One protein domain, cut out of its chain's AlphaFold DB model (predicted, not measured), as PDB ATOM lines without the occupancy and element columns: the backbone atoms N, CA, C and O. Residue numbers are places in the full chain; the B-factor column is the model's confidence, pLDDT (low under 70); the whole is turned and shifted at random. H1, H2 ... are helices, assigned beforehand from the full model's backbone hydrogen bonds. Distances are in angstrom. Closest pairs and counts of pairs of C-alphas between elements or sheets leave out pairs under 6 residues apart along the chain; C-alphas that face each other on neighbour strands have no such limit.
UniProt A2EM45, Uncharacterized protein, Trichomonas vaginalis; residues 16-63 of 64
ATOM      1  N   LEU A  16     -41.172  12.585  16.542       94.31
ATOM      2  CA  LEU A  16     -41.364  12.229  17.945       94.31
ATOM      3  C   LEU A  16     -42.623  12.879  18.533       94.31
ATOM      4  O   LEU A  16     -43.338  12.224  19.283       94.31
ATOM      5  N   MET A  17     -42.946  14.121  18.153       95.38
ATOM      6  CA  MET A  17     -44.202  14.772  18.555       95.38
ATOM      7  C   MET A  17     -45.421  14.063  17.961       95.38
ATOM      8  O   MET A  17     -46.413  13.854  18.656       95.38
ATOM      9  N   ILE A  18     -45.331  13.646  16.694       93.69
ATOM     10  CA  ILE A  18     -46.401  12.901  16.023       93.69
ATOM     11  C   ILE A  18     -46.607  11.545  16.709       93.69
ATOM     12  O   ILE A  18     -47.737  11.190  17.044       93.69
ATOM     13  N   ALA A  19     -45.532  10.798  16.974       95.69
ATOM     14  CA  ALA A  19     -45.612   9.520  17.679       95.69
ATOM     15  C   ALA A  19     -46.197   9.680  19.094       95.69
ATOM     16  O   ALA A  19     -47.037   8.880  19.504       95.69
ATOM     17  N   ALA A  20     -45.818  10.751  19.797       97.00
ATOM     18  CA  ALA A  20     -46.311  11.057  21.132       97.00
ATOM     19  C   ALA A  20     -47.804  11.400  21.173       97.00
ATOM     20  O   ALA A  20     -48.512  10.900  22.040       97.00
ATOM     21  N   SER A  21     -48.303  12.178  20.207       96.12
ATOM     22  CA  SER A  21     -49.739  12.488  20.107       96.12
ATOM     23  C   SER A  21     -50.622  11.260  19.841       96.12
ATOM     24  O   SER A  21     -51.808  11.282  20.141       96.12
ATOM     25  N   ASN A  22     -50.043  10.183  19.300       96.31
ATOM     26  CA  ASN A  22     -50.754   8.953  18.942       96.31
ATOM     27  C   ASN A  22     -50.582   7.820  19.974       96.31
ATOM     28  O   ASN A  22     -50.920   6.681  19.668       96.31
ATOM     29  N   ASP A  23     -49.987   8.095  21.144       97.06
ATOM     30  CA  ASP A  23     -49.560   7.088  22.138       97.06
ATOM     31  C   ASP A  23     -48.758   5.913  21.536       97.06
ATOM     32  O   ASP A  23     -48.795   4.777  22.011       97.06
ATOM     33  N   ASN A  24     -47.996   6.177  20.469       97.62
ATOM     34  CA  ASN A  24     -47.256   5.149  19.747       97.62
ATOM     35  C   ASN A  24     -45.891   4.891  20.404       97.62
ATOM     36  O   ASN A  24     -44.846   5.364  19.944       97.62
ATOM     37  N   ALA A  25     -45.911   4.125  21.495       97.25
ATOM     38  CA  ALA A  25     -44.734   3.794  22.296       97.25
ATOM     39  C   ALA A  25     -43.615   3.108  21.494       97.25
ATOM     40  O   ALA A  25     -42.438   3.376  21.735       97.25
ATOM     41  N   ASP A  26     -43.949   2.250  20.530       97.31
ATOM     42  CA  ASP A  26     -42.940   1.536  19.744       97.31
ATOM     43  C   ASP A  26     -42.216   2.469  18.775       97.31
ATOM     44  O   ASP A  26     -40.986   2.441  18.696       97.31
ATOM     45  N   MET A  27     -42.943   3.379  18.120       95.75
ATOM     46  CA  MET A  27     -42.322   4.409  17.288       95.75
ATOM     47  C   MET A  27     -41.459   5.361  18.123       95.75
ATOM     48  O   MET A  27     -40.357   5.711  17.709       95.75
ATOM     49  N   VAL A  28     -41.911   5.739  19.324       96.38
ATOM     50  CA  VAL A  28     -41.112   6.552  20.255       96.38
ATOM     51  C   VAL A  28     -39.801   5.849  20.608       96.38
ATOM     52  O   VAL A  28     -38.744   6.466  20.504       96.38
ATOM     53  N   LYS A  29     -39.827   4.554  20.948       96.12
ATOM     54  CA  LYS A  29     -38.602   3.780  21.228       96.12
ATOM     55  C   LYS A  29     -37.659   3.748  20.029       96.12
ATOM     56  O   LYS A  29     -36.464   3.969  20.207       96.12
ATOM     57  N   VAL A  30     -38.180   3.508  18.822       95.38
ATOM     58  CA  VAL A  30     -37.374   3.506  17.589       95.38
ATOM     59  C   VAL A  30     -36.710   4.868  17.391       95.38
ATOM     60  O   VAL A  30     -35.493   4.940  17.242       95.38
ATOM     61  N   LEU A  31     -37.471   5.959  17.466       93.50
ATOM     62  CA  LEU A  31     -36.945   7.313  17.291       93.50
ATOM     63  C   LEU A  31     -35.882   7.661  18.343       93.50
ATOM     64  O   LEU A  31     -34.818   8.173  17.993       93.50
ATOM     65  N   LEU A  32     -36.119   7.330  19.615       93.06
ATOM     66  CA  LEU A  32     -35.147   7.542  20.691       93.06
ATOM     67  C   LEU A  32     -33.887   6.682  20.512       93.06
ATOM     68  O   LEU A  32     -32.783   7.168  20.750       93.06
ATOM     69  N   SER A  33     -34.022   5.440  20.032       94.62
ATOM     70  CA  SER A  33     -32.873   4.573  19.721       94.62
ATOM     71  C   SER A  33     -31.998   5.130  18.593       94.62
ATOM     72  O   SER A  33     -30.799   4.870  18.552       94.62
ATOM     73  N   HIS A  34     -32.582   5.960  17.726       92.19
ATOM     74  CA  HIS A  34     -31.891   6.712  16.681       92.19
ATOM     75  C   HIS A  34     -31.494   8.134  17.116       92.19
ATOM     76  O   HIS A  34     -31.234   8.985  16.267       92.19
ATOM     77  N   HIS A  35     -31.413   8.393  18.424       89.88
ATOM     78  CA  HIS A  35     -30.993   9.671  19.006       89.88
ATOM     79  C   HIS A  35     -31.892  10.866  18.639       89.88
ATOM     80  O   HIS A  35     -31.405  11.992  18.521       89.88
ATOM     81  N   ALA A  36     -33.202  10.650  18.468       89.81
ATOM     82  CA  ALA A  36     -34.147  11.758  18.362       89.81
ATOM     83  C   ALA A  36     -34.109  12.631  19.625       89.81
ATOM     84  O   ALA A  36     -34.228  12.130  20.745       89.81
ATOM     85  N   ASP A  37     -33.971  13.944  19.439       90.62
ATOM     86  CA  ASP A  37     -33.986  14.893  20.548       90.62
ATOM     87  C   ASP A  37     -35.427  15.148  21.014       90.62
ATOM     88  O   ASP A  37     -36.271  15.682  20.290       90.62
ATOM     89  N   LYS A  38     -35.704  14.749  22.257       92.00
ATOM     90  CA  LYS A  38     -37.010  14.904  22.906       92.00
ATOM     91  C   LYS A  38     -37.330  16.327  23.358       92.00
ATOM     92  O   LYS A  38     -38.490  16.607  23.655       92.00
ATOM     93  N   ASN A  39     -36.332  17.210  23.394       92.62
ATOM     94  CA  ASN A  39     -36.482  18.593  23.848       92.62
ATOM     95  C   ASN A  39     -36.782  19.567  22.708       92.62
ATOM     96  O   ASN A  39     -36.982  20.755  22.957       92.62
ATOM     97  N   VAL A  40     -36.808  19.089  21.462       90.88
ATOM     98  CA  VAL A  40     -37.170  19.928  20.323       90.88
ATOM     99  C   VAL A  40     -38.576  20.477  20.520       90.88
ATOM    100  O   VAL A  40     -39.487  19.748  20.915       90.88
ATOM    101  N   VAL A  41     -38.741  21.761  20.215       92.00
ATOM    102  CA  VAL A  41     -40.021  22.465  20.254       92.00
ATOM    103  C   VAL A  41     -40.484  22.812  18.844       92.00
ATOM    104  O   VAL A  41     -39.675  23.159  17.982       92.00
ATOM    105  N   ASN A  42     -41.789  22.710  18.606       91.00
ATOM    106  CA  ASN A  42     -42.403  23.182  17.371       91.00
ATOM    107  C   ASN A  42     -42.590  24.715  17.398       91.00
ATOM    108  O   ASN A  42     -42.145  25.398  18.324       91.00
ATOM    109  N   LYS A  43     -43.289  25.274  16.400       90.75
ATOM    110  CA  LYS A  43     -43.552  26.725  16.329       90.75
ATOM    111  C   LYS A  43     -44.425  27.259  17.469       90.75
ATOM    112  O   LYS A  43     -44.357  28.449  17.760       90.75
ATOM    113  N   ASP A  44     -45.187  26.391  18.127       91.56
ATOM    114  CA  ASP A  44     -46.024  26.724  19.283       91.56
ATOM    115  C   ASP A  44     -45.259  26.588  20.615       91.56
ATOM    116  O   ASP A  44     -45.845  26.720  21.692       91.56
ATOM    117  N   GLY A  45     -43.956  26.283  20.569       94.81
ATOM    118  CA  GLY A  45     -43.138  26.053  21.759       94.81
ATOM    119  C   GLY A  45     -43.429  24.720  22.455       94.81
ATOM    120  O   GLY A  45     -43.137  24.583  23.640       94.81
ATOM    121  N   LYS A  46     -44.038  23.751  21.755       95.56
ATOM    122  CA  LYS A  46     -44.454  22.455  22.311       95.56
ATOM    123  C   LYS A  46     -43.484  21.338  21.957       95.56
ATOM    124  O   LYS A  46     -43.071  21.213  20.808       95.56
ATOM    125  N   THR A  47     -43.172  20.512  22.948       96.25
ATOM    126  CA  THR A  47     -42.340  19.305  22.863       96.25
ATOM    127  C   THR A  47     -43.181  18.054  22.607       96.25
ATOM    128  O   THR A  47     -44.407  18.072  22.718       96.25
ATOM    129  N   ALA A  48     -42.532  16.916  22.341       96.19
ATOM    130  CA  ALA A  48     -43.231  15.632  22.250       96.19
ATOM    131  C   ALA A  48     -43.989  15.277  23.545       96.19
ATOM    132  O   ALA A  48     -45.095  14.743  23.489       96.19
ATOM    133  N   ARG A  49     -43.436  15.636  24.711       97.25
ATOM    134  CA  ARG A  49     -44.080  15.408  26.011       97.25
ATOM    135  C   ARG A  49     -45.366  16.220  26.163       97.25
ATOM    136  O   ARG A  49     -46.347  15.694  26.679       97.25
ATOM    137  N   ASP A  50     -45.387  17.460  25.676       97.56
ATOM    138  CA  ASP A  50     -46.597  18.293  25.705       97.56
ATOM    139  C   ASP A  50     -47.733  17.666  24.889       97.56
ATOM    140  O   ASP A  50     -48.880  17.645  25.336       97.56
ATOM    141  N   TYR A  51     -47.412  17.100  23.721       96.25
ATOM    142  CA  TYR A  51     -48.384  16.381  22.895       96.25
ATOM    143  C   TYR A  51     -48.862  15.078  23.541       96.25
ATOM    144  O   TYR A  51     -50.049  14.762  23.443       96.25
ATOM    145  N   ALA A  52     -47.980  14.351  24.237       97.25
ATOM    146  CA  ALA A  52     -48.379  13.164  24.989       97.25
ATOM    147  C   ALA A  52     -49.362  13.512  26.121       97.25
ATOM    148  O   ALA A  52     -50.387  12.850  26.273       97.25
ATOM    149  N   LEU A  53     -49.097  14.586  26.876       97.19
ATOM    150  CA  LEU A  53     -49.994  15.067  27.936       97.19
ATOM    151  C   LEU A  53     -51.347  15.525  27.380       97.19
ATOM    152  O   LEU A  53     -52.385  15.162  27.927       97.19
ATOM    153  N   ALA A  54     -51.346  16.295  26.287       96.19
ATOM    154  CA  ALA A  54     -52.570  16.804  25.669       96.19
ATOM    155  C   ALA A  54     -53.470  15.694  25.095       96.19
ATOM    156  O   ALA A  54     -54.676  15.899  24.972       96.19
ATOM    157  N   SER A  55     -52.892  14.536  24.759       93.88
ATOM    158  CA  SER A  55     -53.590  13.406  24.126       93.88
ATOM    159  C   SER A  55     -53.860  12.234  25.088       93.88
ATOM    160  O   SER A  55     -54.306  11.184  24.642       93.88
ATOM    161  N   ASP A  56     -53.572  12.389  26.390       94.94
ATOM    162  CA  ASP A  56     -53.618  11.317  27.412       94.94
ATOM    163  C   ASP A  56     -52.792  10.061  27.039       94.94
ATOM    164  O   ASP A  56     -53.140   8.926  27.373       94.94
ATOM    165  N   ALA A  57     -51.664  10.261  26.348       95.38
ATOM    166  CA  ALA A  57     -50.769   9.210  25.861       95.38
ATOM    167  C   ALA A  57     -49.879   8.645  26.986       95.38
ATOM    168  O   ALA A  57     -48.680   8.930  27.097       95.38
ATOM    169  N   LYS A  58     -50.493   7.862  27.877       94.06
ATOM    170  CA  LYS A  58     -49.860   7.312  29.087       94.06
ATOM    171  C   LYS A  58     -48.681   6.391  28.785       94.06
ATOM    172  O   LYS A  58     -47.695   6.424  29.523       94.06
ATOM    173  N   SER A  59     -48.765   5.590  27.723       94.44
ATOM    174  CA  SER A  59     -47.724   4.621  27.363       94.44
ATOM    175  C   SER A  59     -46.436   5.333  26.951       94.44
ATOM    176  O   SER A  59     -45.336   4.903  27.296       94.44
ATOM    177  N   VAL A  60     -46.575   6.458  26.249       96.19
ATOM    178  CA  VAL A  60     -45.451   7.278  25.795       96.19
ATOM    179  C   VAL A  60     -44.869   8.167  26.897       96.19
ATOM    180  O   VAL A  60     -43.660   8.394  26.899       96.19
ATOM    181  N   LEU A  61     -45.663   8.650  27.859       94.50
ATOM    182  CA  LEU A  61     -45.163   9.534  28.928       94.50
ATOM    183  C   LEU A  61     -44.034   8.922  29.768       94.50
ATOM    184  O   LEU A  61     -43.200   9.654  30.294       94.50
ATOM    185  N   ALA A  62     -43.991   7.593  29.879       93.69
ATOM    186  CA  ALA A  62     -42.911   6.883  30.562       93.69
ATOM    187  C   ALA A  62     -41.587   6.864  29.767       93.69
ATOM    188  O   ALA A  62     -40.546   6.520  30.321       93.69
ATOM    189  N   LEU A  63     -41.621   7.210  28.476       92.44
ATOM    190  CA  LEU A  63     -40.485   7.149  27.550       92.44
ATOM    191  C   LEU A  63     -39.869   8.530  27.248       92.44
ATOM    192  O   LEU A  63     -38.738   8.588  26.764       92.44
TER     193      LEU A  63
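This is residues 16 to 63 of the 64 residues of an uncharacterized protein of Trichomonas vaginalis (UniProt A2EM45). Three short helices, H1, H2 and H3, lie nearly along one line of direction, with H1 in the middle between H2 and H3 and a shorter helix, H4, packed on H3. A long loop, residues 34 to 47, runs from the last residue of H2 to the first of H3, past the end of the group where H1 begins, H2 ends and H3 begins. The printed part has 48 residues, with four named helices in the order H1, H2, H3, H4 and no named strand; the class is all helix, with 26 of the 48 residues in helices. The whole is compact, with a radius of gyration of the C-alphas of 9.5 A, and the C-alphas span 25 by 22 by 14 A along their three main axes.

H1, residues 16 to 21, and H2, residues 25 to 33, form a helical hairpin: they touch and run opposite ways at a shallow tilt of 15 degrees. Their closest C-alphas, those of Ala 19 and Val 28, are 6.0 A apart. H1 also touches H3, residues 48 to 54, with the closest C-alphas, those of Met 17 and Ala 48, 3.9 A apart. H1 and H3 run the same way at a shallow tilt of 8 degrees. H2 and H3 follow each other along the chain but are apart. H4, residues 58 to 61, touches H3; their closest C-alphas, those of Ala 52 and Leu 61, are 6.2 A apart. H2 and H4 only just touch, with 3 pairs of C-alphas within 8 A; the closest are those of Ala 25 and Val 60, 5.0 A apart. H1 and H4 are close but not clearly touching, with the C-alphas of Ala 20 and Val 60 the closest at 6.1 A. In H1, H2 and H3 every O i to N i+4 pair is within hydrogen-bond range; H4 is too short for such a pair, and its one O i to N i+3 pair is within range.

H1 begins at C-alpha 16, at (-41.364, 12.229, 17.945), and is 8.7 A from first to last C-alpha. H2, the longest helix with 9 residues, is 12.2 A long and ends at C-alpha 33, at (-32.873, 4.573, 19.721). H3 is 10.0 A long, from Ala 48 to Ala 54. H4 is 5.2 A long and ends at C-alpha 61, at (-45.163, 9.534, 28.928).

The two C-alphas farthest apart, those of Ser 33 and Asp 44, are 25.8 A apart. The printed part, residues 16 to 63, has no cut. The link from H2 to H3 is long, with 14 residues, while those from H1 to H2 and from H3 to H4 are tight, with 3 residues each. The mean pLDDT of the printed part is 94.6, and no printed residue is under 70.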